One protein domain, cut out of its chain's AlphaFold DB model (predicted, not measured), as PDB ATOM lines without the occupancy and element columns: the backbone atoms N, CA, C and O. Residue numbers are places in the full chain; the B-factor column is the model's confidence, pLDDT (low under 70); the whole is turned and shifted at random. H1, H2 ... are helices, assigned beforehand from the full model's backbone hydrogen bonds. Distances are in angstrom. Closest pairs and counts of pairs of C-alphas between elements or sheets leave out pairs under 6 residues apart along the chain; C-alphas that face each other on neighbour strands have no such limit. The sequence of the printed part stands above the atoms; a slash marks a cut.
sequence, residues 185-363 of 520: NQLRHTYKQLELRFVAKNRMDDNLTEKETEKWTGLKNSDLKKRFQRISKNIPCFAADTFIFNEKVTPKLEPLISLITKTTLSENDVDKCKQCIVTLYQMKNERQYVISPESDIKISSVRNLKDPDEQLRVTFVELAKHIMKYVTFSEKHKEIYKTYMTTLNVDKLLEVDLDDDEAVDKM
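Overview. This is residues 185 to 363 of the 520 residues of the protein "Cell cycle regulator Mat89Bb" of Caenorhabditis elegans (UniProt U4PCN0). Three helices, H5, H6 and H7, make an up-and-down bundle with their centres in a triangle at one end of the domain, and H1 and H3 make a pair towards the other end, where residues 197 to 207 and 209 to 215 stick out, 210 to 215 belonging to H2. Between bundle and pair, little H4 and the unnamed stretch 254 to 266 fill the middle. The printed part has 179 residues with nine named helices, H1 to H9 in chain order, and no named strand, so the class is all helix. It is compact, with a radius of gyration of the C-alphas of 18.2 A, and spans 55 by 40 by 29 A.

Arrangement. Start at H1, residues 185 to 194: it touches H3, residues 224 to 231, at a steep tilt of 43 degrees, opposite ways, the closest C-alphas being those of Thr 190 and Ile 231, 6.7 A apart. Between them comes H2, residues 210 to 220, which touches no helix. Next is H4, residues 250 to 253, close but not clearly touching H5, residues 267 to 285; the closest C-alphas, of Leu 253 and Cys 276, are 7.2 A apart. H5 touches H7, residues 331 to 344, at a shallow tilt of 11 degrees, the same way, closest at the C-alphas of Tyr 281 and Leu 344, 5.9 A. H6, residues 308 to 324, forms a helical hairpin with H7, at a shallow tilt of 18 degrees, opposite ways, with the C-alphas of Ile 323 and Tyr 337 closest at 6.4 A. H5 and H6 are close but not clearly touching, closest at the C-alphas of Lys 284 and Leu 312, 6.8 A. With residues 316 to 320 alone, H6 touches H8, residues 346 to 350, where the closest C-alphas, of Phe 316 and Val 346, are 7.0 A apart. H9, residues 359 to 363, is near H6. Every O i to N i+4 pair is within hydrogen-bond range in H1, H2, H3, H5, H6, H7 and H8; H9 has 0 of 1, but 2 of 2 O i to N i+3 pairs, and H4 is too short for an i+4 pair.

Along the chain. Find C-alpha 185 at (74.082, -7.210, 13.067); from there H1 runs 14.2 A. H2 measures 15.0 A and H3 10.5 A. At C-alpha 267, (81.180, 17.578, 0.202), H5 sets out over 27.2 A; H6 covers 24.0 A and H7 19.9 A. H4, H8 and H9 measure 5.2, 6.0 and 7.6 A, and H9 ends at (93.841, -8.792, -2.841).

Size, cuts and confidence. The C-alphas of Asn 202 and Lys 348 are the two farthest apart, at 56.4 A. The printed part has no cut; the links H1 to H2, H3 to H4, H4 to H5 and H5 to H6 are long. Mean pLDDT of the printed part is 81.5, and residues 195 to 208, 216 to 222 and 356 to 363 are under 70.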
ATOM      1  N   ASN A 185      73.957  -8.662  13.017       80.62
ATOM      2  CA  ASN A 185      74.082  -7.210  13.067       80.62
ATOM      3  C   ASN A 185      74.335  -6.631  11.681       80.62
ATOM      4  O   ASN A 185      73.642  -5.692  11.283       80.62
ATOM      5  N   GLN A 186      75.229  -7.247  10.908       81.88
ATOM      6  CA  GLN A 186      75.470  -6.823   9.537       81.88
ATOM      7  C   GLN A 186      74.244  -7.027   8.655       81.88
ATOM      8  O   GLN A 186      73.879  -6.150   7.867       81.88
ATOM      9  N   LEU A 187      73.560  -8.160   8.821       80.62
ATOM     10  CA  LEU A 187      72.321  -8.419   8.106       80.62
ATOM     11  C   LEU A 187      71.283  -7.331   8.425       80.62
ATOM     12  O   LEU A 187      70.715  -6.724   7.517       80.62
ATOM     13  N   ARG A 188      71.091  -7.007   9.710       80.25
ATOM     14  CA  ARG A 188      70.178  -5.947  10.158       80.25
ATOM     15  C   ARG A 188      70.567  -4.575   9.605       80.25
ATOM     16  O   ARG A 188      69.683  -3.825   9.186       80.25
ATOM     17  N   HIS A 189      71.857  -4.249   9.586       78.00
ATOM     18  CA  HIS A 189      72.369  -2.998   9.030       78.00
ATOM     19  C   HIS A 189      72.079  -2.899   7.526       78.00
ATOM     20  O   HIS A 189      71.481  -1.922   7.076       78.00
ATOM     21  N   THR A 190      72.387  -3.957   6.774       79.31
ATOM     22  CA  THR A 190      72.098  -4.086   5.337       79.31
ATOM     23  C   THR A 190      70.603  -3.894   5.061       79.31
ATOM     24  O   THR A 190      70.221  -3.062   4.239       79.31
ATOM     25  N   TYR A 191      69.728  -4.589   5.798       78.12
ATOM     26  CA  TYR A 191      68.273  -4.438   5.657       78.12
ATOM     27  C   TYR A 191      67.794  -3.015   5.951       78.12
ATOM     28  O   TYR A 191      66.933  -2.495   5.239       78.12
ATOM     29  N   LYS A 192      68.363  -2.361   6.971       80.12
ATOM     30  CA  LYS A 192      68.047  -0.967   7.298       80.12
ATOM     31  C   LYS A 192      68.449  -0.026   6.156       80.12
ATOM     32  O   LYS A 192      67.661   0.846   5.801       80.12
ATOM     33  N   GLN A 193      69.623  -0.227   5.556       76.88
ATOM     34  CA  GLN A 193      70.106   0.568   4.420       76.88
ATOM     35  C   GLN A 193      69.317   0.333   3.127       76.88
ATOM     36  O   GLN A 193      69.198   1.246   2.305       76.88
ATOM     37  N   LEU A 194      68.759  -0.864   2.926       74.50
ATOM     38  CA  LEU A 194      67.881  -1.138   1.786       74.50
ATOM     39  C   LEU A 194      66.570  -0.347   1.861       74.50
ATOM     40  O   LEU A 194      65.931  -0.155   0.830       74.50
ATOM     41  N   GLU A 195      66.188   0.136   3.051       69.81
ATOM     42  CA  GLU A 195      64.946   0.878   3.295       69.81
ATOM     43  C   GLU A 195      63.708   0.159   2.733       69.81
ATOM     44  O   GLU A 195      62.755   0.798   2.282       69.81
ATOM     45  N   LEU A 196      63.708  -1.181   2.773       63.62
ATOM     46  CA  LEU A 196      62.556  -2.006   2.420       63.62
ATOM     47  C   LEU A 196      61.454  -1.771   3.457       63.62
ATOM     48  O   LEU A 196      61.324  -2.495   4.443       63.62
ATOM     49  N   ARG A 197      60.679  -0.702   3.279       53.72
ATOM     50  CA  ARG A 197      59.514  -0.432   4.113       53.72
ATOM     51  C   ARG A 197      58.438  -1.448   3.756       53.72
ATOM     52  O   ARG A 197      58.025  -1.551   2.602       53.72
ATOM     53  N   PHE A 198      57.952  -2.166   4.766       44.03
ATOM     54  CA  PHE A 198      56.668  -2.847   4.666       44.03
ATOM     55  C   PHE A 198      55.628  -1.781   4.316       44.03
ATOM     56  O   PHE A 198      55.375  -0.882   5.117       44.03
ATOM     57  N   VAL A 199      55.037  -1.861   3.124       47.81
ATOM     58  CA  VAL A 199      53.843  -1.080   2.792       47.81
ATOM     59  C   VAL A 199      52.708  -1.684   3.611       47.81
ATOM     60  O   VAL A 199      51.994  -2.591   3.181       47.81
ATOM     61  N   ALA A 200      52.629  -1.276   4.875       36.28
ATOM     62  CA  ALA A 200      51.626  -1.753   5.797       36.28
ATOM     63  C   ALA A 200      50.276  -1.147   5.395       36.28
ATOM     64  O   ALA A 200      49.935  -0.038   5.786       36.28
ATOM     65  N   LYS A 201      49.498  -1.957   4.669       39.25
ATOM     66  CA  LYS A 201      48.087  -1.763   4.307       39.25
ATOM     67  C   LYS A 201      47.825  -0.716   3.227       39.25
ATOM     68  O   LYS A 201      48.558   0.238   3.034       39.25
ATOM     69  N   ASN A 202      46.689  -0.927   2.570       40.72
ATOM     70  CA  ASN A 202      46.014  -0.117   1.555       40.72
ATOM     71  C   ASN A 202      45.684   1.335   1.962       40.72
ATOM     72  O   ASN A 202      44.725   1.902   1.445       40.72
ATOM     73  N   ARG A 203      46.431   1.943   2.884       41.78
ATOM     74  CA  ARG A 203      46.406   3.385   3.077       41.78
ATOM     75  C   ARG A 203      47.361   3.975   2.053       41.78
ATOM     76  O   ARG A 203      48.574   3.885   2.200       41.78
ATOM     77  N   MET A 204      46.788   4.551   0.999       45.88
ATOM     78  CA  MET A 204      47.361   5.780   0.461       45.88
ATOM     79  C   MET A 204      47.431   6.696   1.682       45.88
ATOM     80  O   MET A 204      46.398   7.039   2.256       45.88
ATOM     81  N   ASP A 205      48.621   6.850   2.248       48.97
ATOM     82  CA  ASP A 205      48.790   7.728   3.390       48.97
ATOM     83  C   ASP A 205      48.827   9.133   2.800       48.97
ATOM     84  O   ASP A 205      49.862   9.607   2.339       48.97
ATOM     85  N   ASP A 206      47.651   9.752   2.708       55.66
ATOM     86  CA  ASP A 206      47.466  11.076   2.103       55.66
ATOM     87  C   ASP A 206      48.191  12.185   2.900       55.66
ATOM     88  O   ASP A 206      48.185  13.346   2.502       55.66
ATOM     89  N   ASN A 207      48.850  11.827   4.011       61.50
ATOM     90  CA  ASN A 207      49.626  12.707   4.880       61.50
ATOM     91  C   ASN A 207      51.149  12.617   4.665       61.50
ATOM     92  O   ASN A 207      51.905  13.061   5.533       61.50
ATOM     93  N   LEU A 208      51.635  12.030   3.564       65.31
ATOM     94  CA  LEU A 208      53.067  12.098   3.257       65.31
ATOM     95  C   LEU A 208      53.496  13.548   3.021       65.31
ATOM     96  O   LEU A 208      52.883  14.279   2.245       65.31
ATOM     97  N   THR A 209      54.612  13.945   3.630       77.75
ATOM     98  CA  THR A 209      55.239  15.228   3.295       77.75
ATOM     99  C   THR A 209      55.749  15.227   1.850       77.75
ATOM    100  O   THR A 209      56.033  14.175   1.270       77.75
ATOM    101  N   GLU A 210      55.920  16.408   1.254       76.50
ATOM    102  CA  GLU A 210      56.458  16.558  -0.109       76.50
ATOM    103  C   GLU A 210      57.821  15.859  -0.259       76.50
ATOM    104  O   GLU A 210      58.013  15.044  -1.159       76.50
ATOM    105  N   LYS A 211      58.712  16.033   0.728       74.94
ATOM    106  CA  LYS A 211      60.020  15.357   0.789       74.94
ATOM    107  C   LYS A 211      59.912  13.836   0.865       74.94
ATOM    108  O   LYS A 211      60.725  13.119   0.282       74.94
ATOM    109  N   GLU A 212      58.944  13.316   1.614       71.00
ATOM    110  CA  GLU A 212      58.708  11.875   1.668       71.00
ATOM    111  C   GLU A 212      58.167  11.371   0.338       71.00
ATOM    112  O   GLU A 212      58.616  10.333  -0.132       71.00
ATOM    113  N   THR A 213      57.271  12.117  -0.300       71.12
ATOM    114  CA  THR A 213      56.693  11.775  -1.604       71.12
ATOM    115  C   THR A 213      57.758  11.746  -2.698       71.12
ATOM    116  O   THR A 213      57.836  10.776  -3.454       71.12
ATOM    117  N   GLU A 214      58.648  12.737  -2.750       73.19
ATOM    118  CA  GLU A 214      59.817  12.750  -3.642       73.19
ATOM    119  C   GLU A 214      60.753  11.568  -3.370       73.19
ATOM    120  O   GLU A 214      61.164  10.849  -4.284       73.19
ATOM    121  N   LYS A 215      61.041  11.286  -2.096       70.38
ATOM    122  CA  LYS A 215      61.857  10.129  -1.718       70.38
ATOM    123  C   LYS A 215      61.201   8.812  -2.142       70.38
ATOM    124  O   LYS A 215      61.884   7.918  -2.639       70.38
ATOM    125  N   TRP A 216      59.892   8.674  -1.957       66.69
ATOM    126  CA  TRP A 216      59.127   7.479  -2.311       66.69
ATOM    127  C   TRP A 216      58.995   7.289  -3.816       66.69
ATOM    128  O   TRP A 216      59.107   6.161  -4.288       66.69
ATOM    129  N   THR A 217      58.781   8.359  -4.576       66.12
ATOM    130  CA  THR A 217      58.757   8.307  -6.044       66.12
ATOM    131  C   THR A 217      60.134   7.942  -6.590       66.12
ATOM    132  O   THR A 217      60.232   7.032  -7.413       66.12
ATOM    133  N   GLY A 218      61.203   8.531  -6.043       67.44
ATOM    134  CA  GLY A 218      62.579   8.127  -6.326       67.44
ATOM    135  C   GLY A 218      62.840   6.655  -5.996       67.44
ATOM    136  O   GLY A 218      63.441   5.942  -6.793       67.44
ATOM    137  N   LEU A 219      62.330   6.163  -4.862       65.44
ATOM    138  CA  LEU A 219      62.479   4.767  -4.447       65.44
ATOM    139  C   LEU A 219      61.685   3.797  -5.332       65.44
ATOM    140  O   LEU A 219      62.209   2.757  -5.724       65.44
ATOM    141  N   LYS A 220      60.441   4.144  -5.676       63.62
ATOM    142  CA  LYS A 220      59.549   3.364  -6.548       63.62
ATOM    143  C   LYS A 220      60.123   3.205  -7.954       63.62
ATOM    144  O   LYS A 220      59.930   2.165  -8.573       63.62
ATOM    145  N   ASN A 221      60.826   4.230  -8.428       63.12
ATOM    146  CA  ASN A 221      61.475   4.244  -9.733       63.12
ATOM    147  C   ASN A 221      62.935   3.762  -9.672       63.12
ATOM    148  O   ASN A 221      63.591   3.671 -10.708       63.12
ATOM    149  N   SER A 222      63.460   3.470  -8.476       66.69
ATOM    150  CA  SER A 222      64.821   2.966  -8.322       66.69
ATOM    151  C   SER A 222      64.911   1.498  -8.719       66.69
ATOM    152  O   SER A 222      64.047   0.682  -8.395       66.69
ATOM    153  N   ASP A 223      66.005   1.149  -9.387       75.44
ATOM    154  CA  ASP A 223      66.347  -0.238  -9.663       75.44
ATOM    155  C   ASP A 223      66.772  -0.921  -8.350       75.44
ATOM    156  O   ASP A 223      67.903  -0.769  -7.866       75.44
ATOM    157  N   LEU A 224      65.828  -1.649  -7.742       74.44
ATOM    158  CA  LEU A 224      66.034  -2.343  -6.473       74.44
ATOM    159  C   LEU A 224      67.172  -3.364  -6.567       74.44
ATOM    160  O   LEU A 224      67.918  -3.525  -5.602       74.44
ATOM    161  N   LYS A 225      67.345  -4.007  -7.730       76.88
ATOM    162  CA  LYS A 225      68.418  -4.976  -7.972       76.88
ATOM    163  C   LYS A 225      69.773  -4.280  -7.912       76.88
ATOM    164  O   LYS A 225      70.637  -4.722  -7.158       76.88
ATOM    165  N   LYS A 226      69.940  -3.145  -8.599       80.06
ATOM    166  CA  LYS A 226      71.181  -2.348  -8.525       80.06
ATOM    167  C   LYS A 226      71.451  -1.815  -7.120       80.06
ATOM    168  O   LYS A 226      72.595  -1.831  -6.665       80.06
ATOM    169  N   ARG A 227      70.419  -1.354  -6.403       78.44
ATOM    170  CA  ARG A 227      70.569  -0.899  -5.009       78.44
ATOM    171  C   ARG A 227      71.010  -2.039  -4.093       78.44
ATOM    172  O   ARG A 227      71.903  -1.833  -3.273       78.44
ATOM    173  N   PHE A 228      70.407  -3.216  -4.244       82.25
ATOM    174  CA  PHE A 228      70.776  -4.397  -3.478       82.25
ATOM    175  C   PHE A 228      72.216  -4.805  -3.767       82.25
ATOM    176  O   PHE A 228      73.011  -4.823  -2.837       82.25
ATOM    177  N   GLN A 229      72.575  -4.992  -5.041       82.50
ATOM    178  CA  GLN A 229      73.938  -5.328  -5.471       82.50
ATOM    179  C   GLN A 229      74.987  -4.363  -4.913       82.50
ATOM    180  O   GLN A 229      76.072  -4.782  -4.524       82.50
ATOM    181  N   ARG A 230      74.658  -3.068  -4.850       83.50
ATOM    182  CA  ARG A 230      75.523  -2.046  -4.266       83.50
ATOM    183  C   ARG A 230      75.737  -2.248  -2.767       83.50
ATOM    184  O   ARG A 230      76.872  -2.324  -2.305       83.50
ATOM    185  N   ILE A 231      74.651  -2.286  -2.002       82.88
ATOM    186  CA  ILE A 231      74.716  -2.383  -0.539       82.88
ATOM    187  C   ILE A 231      75.300  -3.743  -0.126       82.88
ATOM    188  O   ILE A 231      76.058  -3.828   0.835       82.88
ATOM    189  N   SER A 232      75.039  -4.792  -0.907       83.06
ATOM    190  CA  SER A 232      75.477  -6.153  -0.617       83.06
ATOM    191  C   SER A 232      76.910  -6.484  -1.026       83.06
ATOM    192  O   SER A 232      77.320  -7.630  -0.858       83.06
ATOM    193  N   LYS A 233      77.696  -5.524  -1.538       83.69
ATOM    194  CA  LYS A 233      79.102  -5.779  -1.900       83.69
ATOM    195  C   LYS A 233      79.946  -6.246  -0.707       83.69
ATOM    196  O   LYS A 233      80.931  -6.961  -0.898       83.69
ATOM    197  N   ASN A 234      79.601  -5.847   0.522       82.94
ATOM    198  CA  ASN A 234      80.302  -6.277   1.732       82.94
ATOM    199  C   ASN A 234      79.343  -6.786   2.814       82.94
ATOM    200  O   ASN A 234      78.899  -6.023   3.667       82.94
ATOM    201  N   ILE A 235      79.035  -8.083   2.787       83.50
ATOM    202  CA  ILE A 235      78.210  -8.740   3.809       83.50
ATOM    203  C   ILE A 235      78.925 -10.008   4.287       83.50
ATOM    204  O   ILE A 235      78.663 -11.088   3.756       83.50
ATOM    205  N   PRO A 236      79.832  -9.905   5.271       85.50
ATOM    206  CA  PRO A 236      80.361 -11.083   5.947       85.50
ATOM    207  C   PRO A 236      79.214 -11.874   6.586       85.50
ATOM    208  O   PRO A 236      78.406 -11.312   7.332       85.50
ATOM    209  N   CYS A 237      79.106 -13.160   6.251       82.44
ATOM    210  CA  CYS A 237      78.006 -14.002   6.717       82.44
ATOM    211  C   CYS A 237      78.182 -14.412   8.181       82.44
ATOM    212  O   CYS A 237      77.201 -14.426   8.926       82.44
ATOM    213  N   PHE A 238      79.413 -14.706   8.605       85.94
ATOM    214  CA  PHE A 238      79.714 -15.173   9.954       85.94
ATOM    215  C   PHE A 238      80.327 -14.066  10.810       85.94
ATOM    216  O   PHE A 238      80.989 -13.155  10.311       85.94
ATOM    217  N   ALA A 239      80.102 -14.135  12.123       84.69
ATOM    218  CA  ALA A 239      80.684 -13.183  13.066       84.69
ATOM    219  C   ALA A 239      82.220 -13.289  13.129       84.69
ATOM    220  O   ALA A 239      82.880 -12.298  13.411       84.69
ATOM    221  N   ALA A 240      82.787 -14.463  12.827       85.25
ATOM    222  CA  ALA A 240      84.233 -14.693  12.814       85.25
ATOM    223  C   ALA A 240      84.952 -13.960  11.670       85.25
ATOM    224  O   ALA A 240      86.124 -13.615  11.797       85.25
ATOM    225  N   ASP A 241      84.246 -13.683  10.572       85.94
ATOM    226  CA  ASP A 241      84.842 -13.147   9.345       85.94
ATOM    227  C   ASP A 241      85.047 -11.629   9.380       85.94
ATOM    228  O   ASP A 241      85.585 -11.053   8.432       85.94
ATOM    229  N   THR A 242      84.563 -10.950  10.423       88.94
ATOM    230  CA  THR A 242      84.644  -9.494  10.506       88.94
ATOM    231  C   THR A 242      84.702  -8.969  11.929       88.94
ATOM    232  O   THR A 242      84.020  -9.445  12.835       88.94
ATOM    233  N   PHE A 243      85.483  -7.913  12.100       90.75
ATOM    234  CA  PHE A 243      85.533  -7.100  13.301       90.75
ATOM    235  C   PHE A 243      84.767  -5.782  13.125       90.75
ATOM    236  O   PHE A 243      84.054  -5.362  14.039       90.75
ATOM    237  N   ILE A 244      84.835  -5.153  11.941       91.25
ATOM    238  CA  ILE A 244      84.252  -3.816  11.716       91.25
ATOM    239  C   ILE A 244      82.720  -3.803  11.778       91.25
ATOM    240  O   ILE A 244      82.146  -2.799  12.190       91.25
ATOM    241  N   PHE A 245      82.060  -4.916  11.430       88.69
ATOM    242  CA  PHE A 245      80.597  -5.051  11.479       88.69
ATOM    243  C   PHE A 245      80.074  -5.653  12.789       88.69
ATOM    244  O   PHE A 245      78.973  -6.210  12.845       88.69
ATOM    245  N   ASN A 246      80.858  -5.570  13.863       89.12
ATOM    246  CA  ASN A 246      80.382  -5.885  15.202       89.12
ATOM    247  C   ASN A 246      79.531  -4.721  15.749       89.12
ATOM    248  O   ASN A 246      79.845  -3.555  15.512       89.12
ATOM    249  N   GLU A 247      78.478  -5.012  16.518       87.44
ATOM    250  CA  GLU A 247      77.574  -4.005  17.102       87.44
ATOM    251  C   GLU A 247      78.294  -2.962  17.963       87.44
ATOM    252  O   GLU A 247      77.912  -1.794  17.959       87.44
ATOM    253  N   LYS A 248      79.362  -3.361  18.663       88.44
ATOM    254  CA  LYS A 248      80.145  -2.460  19.521       88.44
ATOM    255  C   LYS A 248      81.202  -1.661  18.748       88.44
ATOM    256  O   LYS A 248      81.622  -0.605  19.213       88.44
ATOM    257  N   VAL A 249      81.636  -2.167  17.592       90.19
ATOM    258  CA  VAL A 249      82.731  -1.597  16.789       90.19
ATOM    259  C   VAL A 249      82.193  -0.652  15.717       90.19
ATOM    260  O   VAL A 249      82.665   0.476  15.611       90.19
ATOM    261  N   THR A 250      81.149  -1.068  14.990       90.50
ATOM    262  CA  THR A 250      80.537  -0.310  13.881       90.50
ATOM    263  C   THR A 250      80.290   1.165  14.230       90.50
ATOM    264  O   THR A 250      80.701   2.019  13.448       90.50
ATOM    265  N   PRO A 251      79.706   1.524  15.397       90.75
ATOM    266  CA  PRO A 251      79.413   2.922  15.723       90.75
ATOM    267  C   PRO A 251      80.652   3.818  15.825       90.75
ATOM    268  O   PRO A 251      80.542   5.019  15.607       90.75
ATOM    269  N   LYS A 252      81.824   3.252  16.146       90.75
ATOM    270  CA  LYS A 252      83.093   3.993  16.229       90.75
ATOM    271  C   LYS A 252      83.732   4.236  14.863       90.75
ATOM    272  O   LYS A 252      84.610   5.082  14.746       90.75
ATOM    273  N   LEU A 253      83.302   3.479  13.856       92.88
ATOM    274  CA  LEU A 253      83.792   3.556  12.482       92.88
ATOM    275  C   LEU A 253      82.812   4.295  11.563       92.88
ATOM    276  O   LEU A 253      83.120   4.540  10.398       92.88
ATOM    277  N   GLU A 254      81.630   4.667  12.061       92.19
ATOM    278  CA  GLU A 254      80.760   5.595  11.348       92.19
ATOM    279  C   GLU A 254      81.467   6.954  11.222       92.19
ATOM    280  O   GLU A 254      82.081   7.431  12.177       92.19
ATOM    281  N   PRO A 255      81.404   7.601  10.050       93.19
ATOM    282  CA  PRO A 255      80.494   7.339   8.938       93.19
ATOM    283  C   PRO A 255      81.037   6.415   7.826       93.19
ATOM    284  O   PRO A 255      80.348   6.215   6.823       93.19
ATOM    285  N   LEU A 256      82.258   5.884   7.954       93.12
ATOM    286  CA  LEU A 256      82.962   5.164   6.879       93.12
ATOM    287  C   LEU A 256      82.297   3.834   6.487       93.12
ATOM    288  O   LEU A 256      82.596   3.302   5.422       93.12
ATOM    289  N   ILE A 257      81.384   3.321   7.316       91.06
ATOM    290  CA  ILE A 257      80.600   2.114   7.036       91.06
ATOM    291  C   ILE A 257      79.337   2.441   6.233       91.06
ATOM    292  O   ILE A 257      79.061   1.829   5.204       91.06
ATOM    293  N   SER A 258      78.538   3.407   6.689       89.44
ATOM    294  CA  SER A 258      77.227   3.647   6.081       89.44
ATOM    295  C   SER A 258      77.264   4.607   4.894       89.44
ATOM    296  O   SER A 258      76.611   4.348   3.878       89.44
ATOM    297  N   LEU A 259      78.030   5.703   4.977       91.56
ATOM    298  CA  LEU A 259      78.018   6.741   3.942       91.56
ATOM    299  C   LEU A 259      78.644   6.267   2.633       91.56
ATOM    300  O   LEU A 259      78.118   6.603   1.574       91.56
ATOM    301  N   ILE A 260      79.691   5.442   2.700       91.25
ATOM    302  CA  ILE A 260      80.424   4.962   1.521       91.25
ATOM    303  C   ILE A 260      79.567   4.083   0.591       91.25
ATOM    304  O   ILE A 260      79.888   3.894  -0.574       91.25
ATOM    305  N   THR A 261      78.433   3.572   1.083       89.56
ATOM    306  CA  THR A 261      77.497   2.746   0.300       89.56
ATOM    307  C   THR A 261      76.525   3.561  -0.568       89.56
ATOM    308  O   THR A 261      75.734   2.988  -1.334       89.56
ATOM    309  N   LYS A 262      76.531   4.898  -0.457       88.38
ATOM    310  CA  LYS A 262      75.713   5.797  -1.286       88.38
ATOM    311  C   LYS A 262      76.203   5.788  -2.742       88.38
ATOM    312  O   LYS A 262      77.345   5.470  -3.031       88.38
ATOM    313  N   THR A 263      75.335   6.146  -3.690       85.62
ATOM    314  CA  THR A 263      75.742   6.315  -5.104       85.62
ATOM    315  C   THR A 263      76.649   7.516  -5.304       85.62
ATOM    316  O   THR A 263      77.541   7.500  -6.139       85.62
ATOM    317  N   THR A 264      76.376   8.584  -4.565       87.94
ATOM    318  CA  THR A 264      76.998   9.895  -4.716       87.94
ATOM    319  C   THR A 264      77.169  10.502  -3.333       87.94
ATOM    320  O   THR A 264      76.264  10.404  -2.500       87.94
ATOM    321  N   LEU A 265      78.307  11.153  -3.105       92.69
ATOM    322  CA  LEU A 265      78.640  11.797  -1.837       92.69
ATOM    323  C   LEU A 265      78.580  13.320  -1.975       92.69
ATOM    324  O   LEU A 265      79.040  13.893  -2.967       92.69
ATOM    325  N   SER A 266      78.017  13.990  -0.971       93.44
ATOM    326  CA  SER A 266      78.134  15.448  -0.838       93.44
ATOM    327  C   SER A 266      79.513  15.833  -0.287       93.44
ATOM    328  O   SER A 266      80.227  14.984   0.237       93.44
ATOM    329  N   GLU A 267      79.918  17.100  -0.407       93.56
ATOM    330  CA  GLU A 267      81.180  17.578   0.202       93.56
ATOM    331  C   GLU A 267      81.166  17.405   1.726       93.56
ATOM    332  O   GLU A 267      82.098  16.852   2.296       93.56
ATOM    333  N   ASN A 268      80.033  17.700   2.365       95.12
ATOM    334  CA  ASN A 268      79.833  17.446   3.791       95.12
ATOM    335  C   ASN A 268      79.953  15.951   4.162       95.12
ATOM    336  O   ASN A 268      80.413  15.618   5.250       95.12
ATOM    337  N   ASP A 269      79.534  15.025   3.286       94.12
ATOM    338  CA  ASP A 269      79.742  13.587   3.530       94.12
ATOM    339  C   ASP A 269      81.242  13.232   3.488       94.12
ATOM    340  O   ASP A 269      81.705  12.450   4.321       94.12
ATOM    341  N   VAL A 270      82.000  13.823   2.555       95.25
ATOM    342  CA  VAL A 270      83.457  13.634   2.435       95.25
ATOM    343  C   VAL A 270      84.175  14.177   3.666       95.25
ATOM    344  O   VAL A 270      84.999  13.467   4.243       95.25
ATOM    345  N   ASP A 271      83.826  15.379   4.126       95.12
ATOM    346  CA  ASP A 271      84.446  15.994   5.303       95.12
ATOM    347  C   ASP A 271      84.231  15.160   6.566       95.12
ATOM    348  O   ASP A 271      85.169  14.932   7.330       95.12
ATOM    349  N   LYS A 272      83.025  14.613   6.760       95.62
ATOM    350  CA  LYS A 272      82.742  13.696   7.876       95.62
ATOM    351  C   LYS A 272      83.577  12.418   7.800       95.62
ATOM    352  O   LYS A 272      84.058  11.937   8.824       95.62
ATOM    353  N   CYS A 273      83.765  11.867   6.600       96.31
ATOM    354  CA  CYS A 273      84.630  10.704   6.401       96.31
ATOM    355  C   CYS A 273      86.092  11.043   6.722       96.31
ATOM    356  O   CYS A 273      86.734  10.305   7.464       96.31
ATOM    357  N   LYS A 274      86.600  12.188   6.249       95.19
ATOM    358  CA  LYS A 274      87.960  12.668   6.548       95.19
ATOM    359  C   LYS A 274      88.180  12.907   8.042       95.19
ATOM    360  O   LYS A 274      89.210  12.502   8.568       95.19
ATOM    361  N   GLN A 275      87.212  13.499   8.741       95.81
ATOM    362  CA  GLN A 275      87.275  13.681  10.198       95.81
ATOM    363  C   GLN A 275      87.416  12.339  10.927       95.81
ATOM    364  O   GLN A 275      88.286  12.198  11.781       95.81
ATOM    365  N   CYS A 276      86.631  11.331  10.536       95.75
ATOM    366  CA  CYS A 276      86.746   9.980  11.087       95.75
ATOM    367  C   CYS A 276      88.124   9.350  10.806       95.75
ATOM    368  O   CYS A 276      88.713   8.752  11.703       95.75
ATOM    369  N   ILE A 277      88.690   9.548   9.608       95.94
ATOM    370  CA  ILE A 277      90.054   9.093   9.271       95.94
ATOM    371  C   ILE A 277      91.095   9.720  10.204       95.94
ATOM    372  O   ILE A 277      91.973   9.017  10.705       95.94
ATOM    373  N   VAL A 278      90.987  11.022  10.481       95.00
ATOM    374  CA  VAL A 278      91.891  11.719  11.410       95.00
ATOM    375  C   VAL A 278      91.754  11.166  12.830       95.00
ATOM    376  O   VAL A 278      92.767  10.936  13.488       95.00
ATOM    377  N   THR A 279      90.535  10.882  13.297       94.62
ATOM    378  CA  THR A 279      90.319  10.234  14.600       94.62
ATOM    379  C   THR A 279      90.971   8.851  14.659       94.62
ATOM    380  O   THR A 279      91.669   8.544  15.622       94.62
ATOM    381  N   LEU A 280      90.826   8.030  13.613       93.75
ATOM    382  CA  LEU A 280      91.480   6.718  13.541       93.75
ATOM    383  C   LEU A 280      93.013   6.828  13.541       93.75
ATOM    384  O   LEU A 280      93.694   6.007  14.156       93.75
ATOM    385  N   TYR A 281      93.563   7.859  12.898       93.12
ATOM    386  CA  TYR A 281      94.998   8.139  12.919       93.12
ATOM    387  C   TYR A 281      95.490   8.522  14.322       93.12
ATOM    388  O   TYR A 281      96.534   8.046  14.765       93.12
ATOM    389  N   GLN A 282      94.720   9.327  15.060       93.69
ATOM    390  CA  GLN A 282      95.020   9.650  16.460       93.69
ATOM    391  C   GLN A 282      94.998   8.394  17.341       93.69
ATOM    392  O   GLN A 282      95.948   8.157  18.084       93.69
ATOM    393  N   MET A 283      93.982   7.536  17.182       91.25
ATOM    394  CA  MET A 283      93.894   6.262  17.908       91.25
ATOM    395  C   MET A 283      95.109   5.362  17.649       91.25
ATOM    396  O   MET A 283      95.608   4.732  18.579       91.25
ATOM    397  N   LYS A 284      95.618   5.342  16.409       89.56
ATOM    398  CA  LYS A 284      96.848   4.627  16.042       89.56
ATOM    399  C   LYS A 284      98.072   5.163  16.786       89.56
ATOM    400  O   LYS A 284      98.842   4.380  17.332       89.56
ATOM    401  N   ASN A 285      98.251   6.482  16.821       90.31
ATOM    402  CA  ASN A 285      99.423   7.101  17.448       90.31
ATOM    403  C   ASN A 285      99.438   6.926  18.970       90.31
ATOM    404  O   ASN A 285     100.496   6.736  19.563       90.31
ATOM    405  N   GLU A 286      98.263   6.959  19.590       91.88
ATOM    406  CA  GLU A 286      98.101   6.806  21.035       91.88
ATOM    407  C   GLU A 286      97.974   5.338  21.479       91.88
ATOM    408  O   GLU A 286      97.830   5.070  22.669       91.88
ATOM    409  N   ARG A 287      98.027   4.383  20.534       87.81
ATOM    410  CA  ARG A 287      97.787   2.944  20.759       87.81
ATOM    411  C   ARG A 287      96.508   2.685  21.557       87.81
ATOM    412  O   ARG A 287      96.462   1.857  22.467       87.81
ATOM    413  N   GLN A 288      95.460   3.429  21.218       89.56
ATOM    414  CA  GLN A 288      94.156   3.274  21.839       89.56
ATOM    415  C   GLN A 288      93.430   2.059  21.271       89.56
ATOM    416  O   GLN A 288      93.453   1.790  20.069       89.56
ATOM    417  N   TYR A 289      92.702   1.363  22.135       87.56
ATOM    418  CA  TYR A 289      91.847   0.269  21.706       87.56
ATOM    419  C   TYR A 289      90.641   0.775  20.910       87.56
ATOM    420  O   TYR A 289      89.947   1.711  21.323       87.56
ATOM    421  N   VAL A 290      90.314   0.082  19.815       87.19
ATOM    422  CA  VAL A 290      89.050   0.307  19.101       87.19
ATOM    423  C   VAL A 290      87.888  -0.069  20.007       87.19
ATOM    424  O   VAL A 290      86.913   0.670  20.097       87.19
ATOM    425  N   ILE A 291      87.994  -1.157  20.762       90.25
ATOM    426  CA  ILE A 291      87.025  -1.543  21.787       90.25
ATOM    427  C   ILE A 291      87.741  -1.985  23.059       90.25
ATOM    428  O   ILE A 291      88.838  -2.526  22.988       90.25
ATOM    429  N   SER A 292      87.118  -1.769  24.224       86.25
ATOM    430  CA  SER A 292      87.715  -2.166  25.505       86.25
ATOM    431  C   SER A 292      88.195  -3.632  25.469       86.25
ATOM    432  O   SER A 292      87.445  -4.486  24.977       86.25
ATOM    433  N   PRO A 293      89.388  -3.947  26.013       82.44
ATOM    434  CA  PRO A 293      89.908  -5.316  26.107       82.44
ATOM    435  C   PRO A 293      88.970  -6.296  26.821       82.44
ATOM    436  O   PRO A 293      89.019  -7.498  26.588       82.44
ATOM    437  N   GLU A 294      88.110  -5.775  27.695       82.56
ATOM    438  CA  GLU A 294      87.137  -6.526  28.498       82.56
ATOM    439  C   GLU A 294      85.784  -6.681  27.789       82.56
ATOM    440  O   GLU A 294      84.796  -7.129  28.372       82.56
ATOM    441  N   SER A 295      85.694  -6.254  26.529       82.50
ATOM    442  CA  SER A 295      84.451  -6.344  25.781       82.50
ATOM    443  C   SER A 295      84.053  -7.800  25.538       82.50
ATOM    444  O   SER A 295      84.836  -8.618  25.070       82.50
ATOM    445  N   ASP A 296      82.784  -8.111  25.823       79.31
ATOM    446  CA  ASP A 296      82.184  -9.410  25.496       79.31
ATOM    447  C   ASP A 296      81.969  -9.519  23.974       79.31
ATOM    448  O   ASP A 296      80.875  -9.259  23.464       79.31
ATOM    449  N   ILE A 297      83.057  -9.754  23.237       81.62
ATOM    450  CA  ILE A 297      83.087 -10.131  21.824       81.62
ATOM    451  C   ILE A 297      83.747 -11.505  21.782       81.62
ATOM    452  O   ILE A 297      84.961 -11.631  21.891       81.62
ATOM    453  N   LYS A 298      82.928 -12.550  21.670       71.25
ATOM    454  CA  LYS A 298      83.409 -13.938  21.750       71.25
ATOM    455  C   LYS A 298      84.063 -14.417  20.458       71.25
ATOM    456  O   LYS A 298      84.962 -15.245  20.506       71.25
ATOM    457  N   ILE A 299      83.568 -13.941  19.315       79.69
ATOM    458  CA  ILE A 299      83.950 -14.418  17.982       79.69
ATOM    459  C   ILE A 299      84.083 -13.202  17.060       79.69
ATOM    460  O   ILE A 299      83.124 -12.446  16.890       79.69
ATOM    461  N   SER A 300      85.285 -13.004  16.515       82.00
ATOM    462  CA  SER A 300      85.624 -11.966  15.534       82.00
ATOM    463  C   SER A 300      86.924 -12.321  14.808       82.00
ATOM    464  O   SER A 300      87.607 -13.263  15.204       82.00
ATOM    465  N   SER A 301      87.293 -11.543  13.792       82.31
ATOM    466  CA  SER A 301      88.544 -11.723  13.045       82.31
ATOM    467  C   SER A 301      89.805 -11.322  13.829       82.31
ATOM    468  O   SER A 301      90.909 -11.726  13.457       82.31
ATOM    469  N   VAL A 302      89.662 -10.555  14.917       85.50
ATOM    470  CA  VAL A 302      90.751 -10.235  15.856       85.50
ATOM    471  C   VAL A 302      90.972 -11.423  16.786       85.50
ATOM    472  O   VAL A 302      90.032 -11.867  17.449       85.50
ATOM    473  N   ARG A 303      92.210 -11.923  16.866       82.56
ATOM    474  CA  ARG A 303      92.557 -13.080  17.705       82.56
ATOM    475  C   ARG A 303      92.805 -12.676  19.148       82.56
ATOM    476  O   ARG A 303      92.325 -13.354  20.053       82.56
ATOM    477  N   ASN A 304      93.523 -11.575  19.369       84.25
ATOM    478  CA  ASN A 304      93.787 -11.048  20.698       84.25
ATOM    479  C   ASN A 304      93.181  -9.650  20.884       84.25
ATOM    480  O   ASN A 304      93.779  -8.629  20.559       84.25
ATOM    481  N   LEU A 305      92.001  -9.589  21.508       86.75
ATOM    482  CA  LEU A 305      91.352  -8.317  21.859       86.75
ATOM    483  C   LEU A 305      92.140  -7.492  22.890       86.75
ATOM    484  O   LEU A 305      91.837  -6.317  23.074       86.75
ATOM    485  N   LYS A 306      93.137  -8.067  23.568       86.44
ATOM    486  CA  LYS A 306      93.991  -7.334  24.514       86.44
ATOM    487  C   LYS A 306      95.175  -6.648  23.838       86.44
ATOM    488  O   LYS A 306      95.887  -5.917  24.513       86.44
ATOM    489  N   ASP A 307      95.382  -6.872  22.543       88.25
ATOM    490  CA  ASP A 307      96.408  -6.184  21.770       88.25
ATOM    491  C   ASP A 307      95.780  -5.009  20.988       88.25
ATOM    492  O   ASP A 307      94.997  -5.235  20.055       88.25
ATOM    493  N   PRO A 308      96.074  -3.745  21.358       89.44
ATOM    494  CA  PRO A 308      95.537  -2.585  20.651       89.44
ATOM    495  C   PRO A 308      96.069  -2.495  19.216       89.44
ATOM    496  O   PRO A 308      95.326  -2.085  18.319       89.44
ATOM    497  N   ASP A 309      97.313  -2.919  18.976       87.75
ATOM    498  CA  ASP A 309      97.940  -2.856  17.659       87.75
ATOM    499  C   ASP A 309      97.297  -3.888  16.713       87.75
ATOM    500  O   ASP A 309      97.018  -3.576  15.551       87.75
ATOM    501  N   GLU A 310      96.952  -5.085  17.211       87.81
ATOM    502  CA  GLU A 310      96.186  -6.073  16.438       87.81
ATOM    503  C   GLU A 310      94.773  -5.569  16.107       87.81
ATOM    504  O   GLU A 310      94.360  -5.653  14.944       87.81
ATOM    505  N   GLN A 311      94.045  -5.010  17.088       90.81
ATOM    506  CA  GLN A 311      92.705  -4.456  16.856       90.81
ATOM    507  C   GLN A 311      92.723  -3.392  15.752       90.81
ATOM    508  O   GLN A 311      91.905  -3.438  14.828       90.81
ATOM    509  N   LEU A 312      93.653  -2.437  15.838       89.38
ATOM    510  CA  LEU A 312      93.788  -1.355  14.866       89.38
ATOM    511  C   LEU A 312      94.189  -1.894  13.492       89.38
ATOM    512  O   LEU A 312      93.580  -1.520  12.490       89.38
ATOM    513  N   ARG A 313      95.140  -2.833  13.432       88.31
ATOM    514  CA  ARG A 313      95.573  -3.459  12.177       88.31
ATOM    515  C   ARG A 313      94.420  -4.168  11.466       88.31
ATOM    516  O   ARG A 313      94.196  -3.919  10.284       88.31
ATOM    517  N   VAL A 314      93.676  -5.030  12.164       89.06
ATOM    518  CA  VAL A 314      92.531  -5.755  11.579       89.06
ATOM    519  C   VAL A 314      91.438  -4.778  11.150       89.06
ATOM    520  O   VAL A 314      90.933  -4.886  10.033       89.06
ATOM    521  N   THR A 315      91.136  -3.779  11.986       92.38
ATOM    522  CA  THR A 315      90.174  -2.716  11.659       92.38
ATOM    523  C   THR A 315      90.558  -2.000  10.371       92.38
ATOM    524  O   THR A 315      89.714  -1.829   9.493       92.38
ATOM    525  N   PHE A 316      91.826  -1.604  10.229       91.88
ATOM    526  CA  PHE A 316      92.268  -0.839   9.070       91.88
ATOM    527  C   PHE A 316      92.242  -1.647   7.779       91.88
ATOM    528  O   PHE A 316      91.801  -1.152   6.743       91.88
ATOM    529  N   VAL A 317      92.647  -2.913   7.851       88.62
ATOM    530  CA  VAL A 317      92.605  -3.818   6.702       88.62
ATOM    531  C   VAL A 317      91.164  -4.104   6.276       88.62
ATOM    532  O   VAL A 317      90.849  -4.042   5.088       88.62
ATOM    533  N   GLU A 318      90.265  -4.403   7.215       91.12
ATOM    534  CA  GLU A 318      88.858  -4.654   6.887       91.12
ATOM    535  C   GLU A 318      88.156  -3.414   6.337       91.12
ATOM    536  O   GLU A 318      87.378  -3.516   5.385       91.12
ATOM    537  N   LEU A 319      88.440  -2.240   6.901       92.38
ATOM    538  CA  LEU A 319      87.832  -0.995   6.461       92.38
ATOM    539  C   LEU A 319      88.367  -0.560   5.090       92.38
ATOM    540  O   LEU A 319      87.573  -0.152   4.247       92.38
ATOM    541  N   ALA A 320      89.659  -0.755   4.804       90.25
ATOM    542  CA  ALA A 320      90.208  -0.578   3.457       90.25
ATOM    543  C   ALA A 320      89.501  -1.484   2.437       90.25
ATOM    544  O   ALA A 320      89.034  -1.003   1.402       90.25
ATOM    545  N   LYS A 321      89.329  -2.776   2.760       86.75
ATOM    546  CA  LYS A 321      88.581  -3.733   1.921       86.75
ATOM    547  C   LYS A 321      87.118  -3.332   1.742       86.75
ATOM    548  O   LYS A 321      86.535  -3.586   0.690       86.75
ATOM    549  N   HIS A 322      86.504  -2.738   2.762       90.12
ATOM    550  CA  HIS A 322      85.138  -2.244   2.672       90.12
ATOM    551  C   HIS A 322      85.037  -1.038   1.736       90.12
ATOM    552  O   HIS A 322      84.248  -1.094   0.798       90.12
ATOM    553  N   ILE A 323      85.842   0.005   1.961       91.44
ATOM    554  CA  ILE A 323      85.814   1.262   1.198       91.44
ATOM    555  C   ILE A 323      86.162   1.009  -0.273       91.44
ATOM    556  O   ILE A 323      85.487   1.541  -1.157       91.44
ATOM    557  N   MET A 324      87.142   0.139  -0.546       86.88
ATOM    558  CA  MET A 324      87.588  -0.187  -1.905       86.88
ATOM    559  C   MET A 324      86.438  -0.603  -2.829       86.88
ATOM    560  O   MET A 324      86.357  -0.180  -3.979       86.88
ATOM    561  N   LYS A 325      85.480  -1.380  -2.309       86.38
ATOM    562  CA  LYS A 325      84.329  -1.895  -3.075       86.38
ATOM    563  C   LYS A 325      83.447  -0.791  -3.678       86.38
ATOM    564  O   LYS A 325      82.604  -1.081  -4.537       86.38
ATOM    565  N   TYR A 326      83.625   0.450  -3.232       89.56
ATOM    566  CA  TYR A 326      82.842   1.624  -3.602       89.56
ATOM    567  C   TYR A 326      83.665   2.713  -4.308       89.56
ATOM    568  O   TYR A 326      83.092   3.715  -4.727       89.56
ATOM    569  N   VAL A 327      84.979   2.525  -4.496       88.56
ATOM    570  CA  VAL A 327      85.885   3.525  -5.099       88.56
ATOM    571  C   VAL A 327      85.434   3.958  -6.490       88.56
ATOM    572  O   VAL A 327      85.456   5.144  -6.806       88.56
ATOM    573  N   THR A 328      84.934   3.019  -7.290       86.62
ATOM    574  CA  THR A 328      84.520   3.261  -8.680       86.62
ATOM    575  C   THR A 328      83.200   4.023  -8.826       86.62
ATOM    576  O   THR A 328      82.749   4.261  -9.943       86.62
ATOM    577  N   PHE A 329      82.534   4.402  -7.730       87.50
ATOM    578  CA  PHE A 329      81.229   5.066  -7.808       87.50
ATOM    579  C   PHE A 329      81.307   6.564  -8.068       87.50
ATOM    580  O   PHE A 329      80.430   7.109  -8.734       87.50
ATOM    581  N   SER A 330      82.317   7.245  -7.526       90.56
ATOM    582  CA  SER A 330      82.583   8.646  -7.849       90.56
ATOM    583  C   SER A 330      83.998   9.048  -7.448       90.56
ATOM    584  O   SER A 330      84.580   8.455  -6.541       90.56
ATOM    585  N   GLU A 331      84.494  10.142  -8.028       91.25
ATOM    586  CA  GLU A 331      85.787  10.739  -7.654       91.25
ATOM    587  C   GLU A 331      85.904  11.015  -6.150       91.25
ATOM    588  O   GLU A 331      86.960  10.830  -5.559       91.25
ATOM    589  N   LYS A 332      84.794  11.360  -5.488       94.12
ATOM    590  CA  LYS A 332      84.758  11.562  -4.032       94.12
ATOM    591  C   LYS A 332      84.981  10.269  -3.240       94.12
ATOM    592  O   LYS A 332      85.589  10.309  -2.175       94.12
ATOM    593  N   HIS A 333      84.508   9.122  -3.734       93.50
ATOM    594  CA  HIS A 333      84.817   7.830  -3.109       93.50
ATOM    595  C   HIS A 333      86.304   7.498  -3.275       93.50
ATOM    596  O   HIS A 333      86.945   7.077  -2.309       93.50
ATOM    597  N   LYS A 334      86.867   7.751  -4.466       91.88
ATOM    598  CA  LYS A 334      88.301   7.590  -4.747       91.88
ATOM    599  C   LYS A 334      89.162   8.503  -3.869       91.88
ATOM    600  O   LYS A 334      90.145   8.045  -3.296       91.88
ATOM    601  N   GLU A 335      88.749   9.752  -3.670       93.56
ATOM    602  CA  GLU A 335      89.397  10.706  -2.765       93.56
ATOM    603  C   GLU A 335      89.418  10.211  -1.310       93.56
ATOM    604  O   GLU A 335      90.470  10.228  -0.665       93.56
ATOM    605  N   ILE A 336      88.280   9.731  -0.789       95.06
ATOM    606  CA  ILE A 336      88.196   9.168   0.569       95.06
ATOM    607  C   ILE A 336      89.121   7.958   0.702       95.06
ATOM    608  O   ILE A 336      89.857   7.870   1.682       95.06
ATOM    609  N   TYR A 337      89.121   7.053  -0.278       93.06
ATOM    610  CA  TYR A 337      89.980   5.871  -0.266       93.06
ATOM    611  C   TYR A 337      91.469   6.230  -0.282       93.06
ATOM    612  O   TYR A 337      92.212   5.769   0.583       93.06
ATOM    613  N   LYS A 338      91.906   7.118  -1.186       92.19
ATOM    614  CA  LYS A 338      93.303   7.585  -1.232       92.19
ATOM    615  C   LYS A 338      93.715   8.266   0.075       92.19
ATOM    616  O   LYS A 338      94.793   7.986   0.604       92.19
ATOM    617  N   THR A 339      92.836   9.099   0.639       94.25
ATOM    618  CA  THR A 339      93.067   9.750   1.939       94.25
ATOM    619  C   THR A 339      93.201   8.712   3.054       94.25
ATOM    620  O   THR A 339      94.124   8.802   3.863       94.25
ATOM    621  N   TYR A 340      92.317   7.712   3.083       94.81
ATOM    622  CA  TYR A 340      92.312   6.632   4.069       94.81
ATOM    623  C   TYR A 340      93.616   5.831   4.035       94.81
ATOM    624  O   TYR A 340      94.290   5.697   5.057       94.81
ATOM    625  N   MET A 341      93.990   5.350   2.847       91.38
ATOM    626  CA  MET A 341      95.167   4.507   2.647       91.38
ATOM    627  C   MET A 341      96.452   5.240   3.034       91.38
ATOM    628  O   MET A 341      97.235   4.716   3.823       91.38
ATOM    629  N   THR A 342      96.615   6.479   2.560       91.44
ATOM    630  CA  THR A 342      97.830   7.277   2.790       91.44
ATOM    631  C   THR A 342      97.963   7.708   4.251       91.44
ATOM    632  O   THR A 342      99.025   7.553   4.851       91.44
ATOM    633  N   THR A 343      96.886   8.229   4.853       91.69
ATOM    634  CA  THR A 343      96.926   8.788   6.218       91.69
ATOM    635  C   THR A 343      97.183   7.704   7.262       91.69
ATOM    636  O   THR A 343      97.911   7.927   8.223       91.69
ATOM    637  N   LEU A 344      96.612   6.512   7.076       90.56
ATOM    638  CA  LEU A 344      96.777   5.399   8.015       90.56
ATOM    639  C   LEU A 344      97.961   4.480   7.666       90.56
ATOM    640  O   LEU A 344      98.239   3.546   8.426       90.56
ATOM    641  N   ASN A 345      98.691   4.764   6.580       86.81
ATOM    642  CA  ASN A 345      99.767   3.939   6.013       86.81
ATOM    643  C   ASN A 345      99.332   2.498   5.696       86.81
ATOM    644  O   ASN A 345     100.081   1.543   5.920       86.81
ATOM    645  N   VAL A 346      98.090   2.334   5.242       85.38
ATOM    646  CA  VAL A 346      97.520   1.023   4.898       85.38
ATOM    647  C   VAL A 346      97.981   0.574   3.512       85.38
ATOM    648  O   VAL A 346      98.112  -0.622   3.278       85.38
ATOM    649  N   ASP A 347      98.305   1.524   2.636       80.38
ATOM    650  CA  ASP A 347      99.022   1.313   1.373       80.38
ATOM    651  C   ASP A 347     100.300   0.490   1.575       80.38
ATOM    652  O   ASP A 347     100.500  -0.522   0.911       80.38
ATOM    653  N   LYS A 348     101.111   0.861   2.571       82.12
ATOM    654  CA  LYS A 348     102.347   0.146   2.918       82.12
ATOM    655  C   LYS A 348     102.078  -1.181   3.610       82.12
ATOM    656  O   LYS A 348     102.814  -2.134   3.402       82.12
ATOM    657  N   LEU A 349     101.038  -1.240   4.442       78.75
ATOM    658  CA  LEU A 349     100.660  -2.460   5.158       78.75
ATOM    659  C   LEU A 349     100.161  -3.561   4.212       78.75
ATOM    660  O   LEU A 349     100.316  -4.740   4.515       78.75
ATOM    661  N   LEU A 350      99.510  -3.171   3.117       77.81
ATOM    662  CA  LEU A 350      98.929  -4.083   2.136       77.81
ATOM    663  C   LEU A 350      99.753  -4.196   0.847       77.81
ATOM    664  O   LEU A 350      99.366  -4.978  -0.016       77.81
ATOM    665  N   GLU A 351     100.842  -3.431   0.722       75.38
ATOM    666  CA  GLU A 351     101.704  -3.358  -0.468       75.38
ATOM    667  C   GLU A 351     100.920  -3.042  -1.753       75.38
ATOM    668  O   GLU A 351     101.001  -3.739  -2.761       75.38
ATOM    669  N   VAL A 352     100.114  -1.979  -1.699       72.12
ATOM    670  CA  VAL A 352      99.167  -1.616  -2.763       72.12
ATOM    671  C   VAL A 352      99.607  -0.350  -3.468       72.12
ATOM    672  O   VAL A 352      99.835   0.670  -2.817       72.12
ATOM    673  N   ASP A 353      99.622  -0.395  -4.797       72.31
ATOM    674  CA  ASP A 353      99.699   0.807  -5.619       72.31
ATOM    675  C   ASP A 353      98.320   1.491  -5.684       72.31
ATOM    676  O   ASP A 353      97.319   0.876  -6.046       72.31
ATOM    677  N   LEU A 354      98.260   2.768  -5.299       72.00
ATOM    678  CA  LEU A 354      97.023   3.556  -5.234       72.00
ATOM    679  C   LEU A 354      96.545   4.056  -6.604       72.00
ATOM    680  O   LEU A 354      95.448   4.623  -6.688       72.00
ATOM    681  N   ASP A 355      97.369   3.901  -7.640       70.38
ATOM    682  CA  ASP A 355      97.065   4.334  -9.002       70.38
ATOM    683  C   ASP A 355      96.666   3.176  -9.933       70.38
ATOM    684  O   ASP A 355      96.131   3.429 -11.014       70.38
ATOM    685  N   ASP A 356      96.821   1.922  -9.490       69.75
ATOM    686  CA  ASP A 356      96.322   0.734 -10.186       69.75
ATOM    687  C   ASP A 356      94.955   0.303  -9.619       69.75
ATOM    688  O   ASP A 356      94.852  -0.433  -8.632       69.75
ATOM    689  N   ASP A 357      93.882   0.767 -10.267       58.81
ATOM    690  CA  ASP A 357      92.502   0.432  -9.900       58.81
ATOM    691  C   ASP A 357      92.186  -1.085 -10.082       58.81
ATOM    692  O   ASP A 357      91.203  -1.565  -9.510       58.81
ATOM    693  N   GLU A 358      93.006  -1.856 -10.822       58.34
ATOM    694  CA  GLU A 358      92.834  -3.297 -11.108       58.34
ATOM    695  C   GLU A 358      93.706  -4.217 -10.221       58.34
ATOM    696  O   GLU A 358      93.324  -5.361  -9.943       58.34
ATOM    697  N   ALA A 359      94.858  -3.750  -9.719       51.72
ATOM    698  CA  ALA A 359      95.725  -4.521  -8.810       51.72
ATOM    699  C   ALA A 359      95.039  -4.885  -7.490       51.72
ATOM    700  O   ALA A 359      95.335  -5.923  -6.895       51.72
ATOM    701  N   VAL A 360      94.098  -4.066  -7.031       50.97
ATOM    702  CA  VAL A 360      93.436  -4.268  -5.740       50.97
ATOM    703  C   VAL A 360      92.434  -5.429  -5.778       50.97
ATOM    704  O   VAL A 360      92.240  -6.097  -4.762       50.97
ATOM    705  N   ASP A 361      91.877  -5.772  -6.946       45.50
ATOM    706  CA  ASP A 361      91.056  -6.983  -7.120       45.50
ATOM    707  C   ASP A 361      91.881  -8.275  -6.919       45.50
ATOM    708  O   ASP A 361      91.332  -9.318  -6.548       45.50
ATOM    709  N   LYS A 362      93.220  -8.212  -7.031       47.88
ATOM    710  CA  LYS A 362      94.121  -9.329  -6.682       47.88
ATOM    711  C   LYS A 362      94.292  -9.531  -5.171       47.88
ATOM    712  O   LYS A 362      94.730 -10.612  -4.778       47.88
ATOM    713  N   MET A 363      93.867  -8.593  -4.308       52.31
ATOM    714  CA  MET A 363      93.841  -8.792  -2.841       52.31
ATOM    715  C   MET A 363      92.988  -9.995  -2.405       52.31
ATOM    716  O   MET A 363      93.097 -10.454  -1.265       52.31
TER     717      MET A 363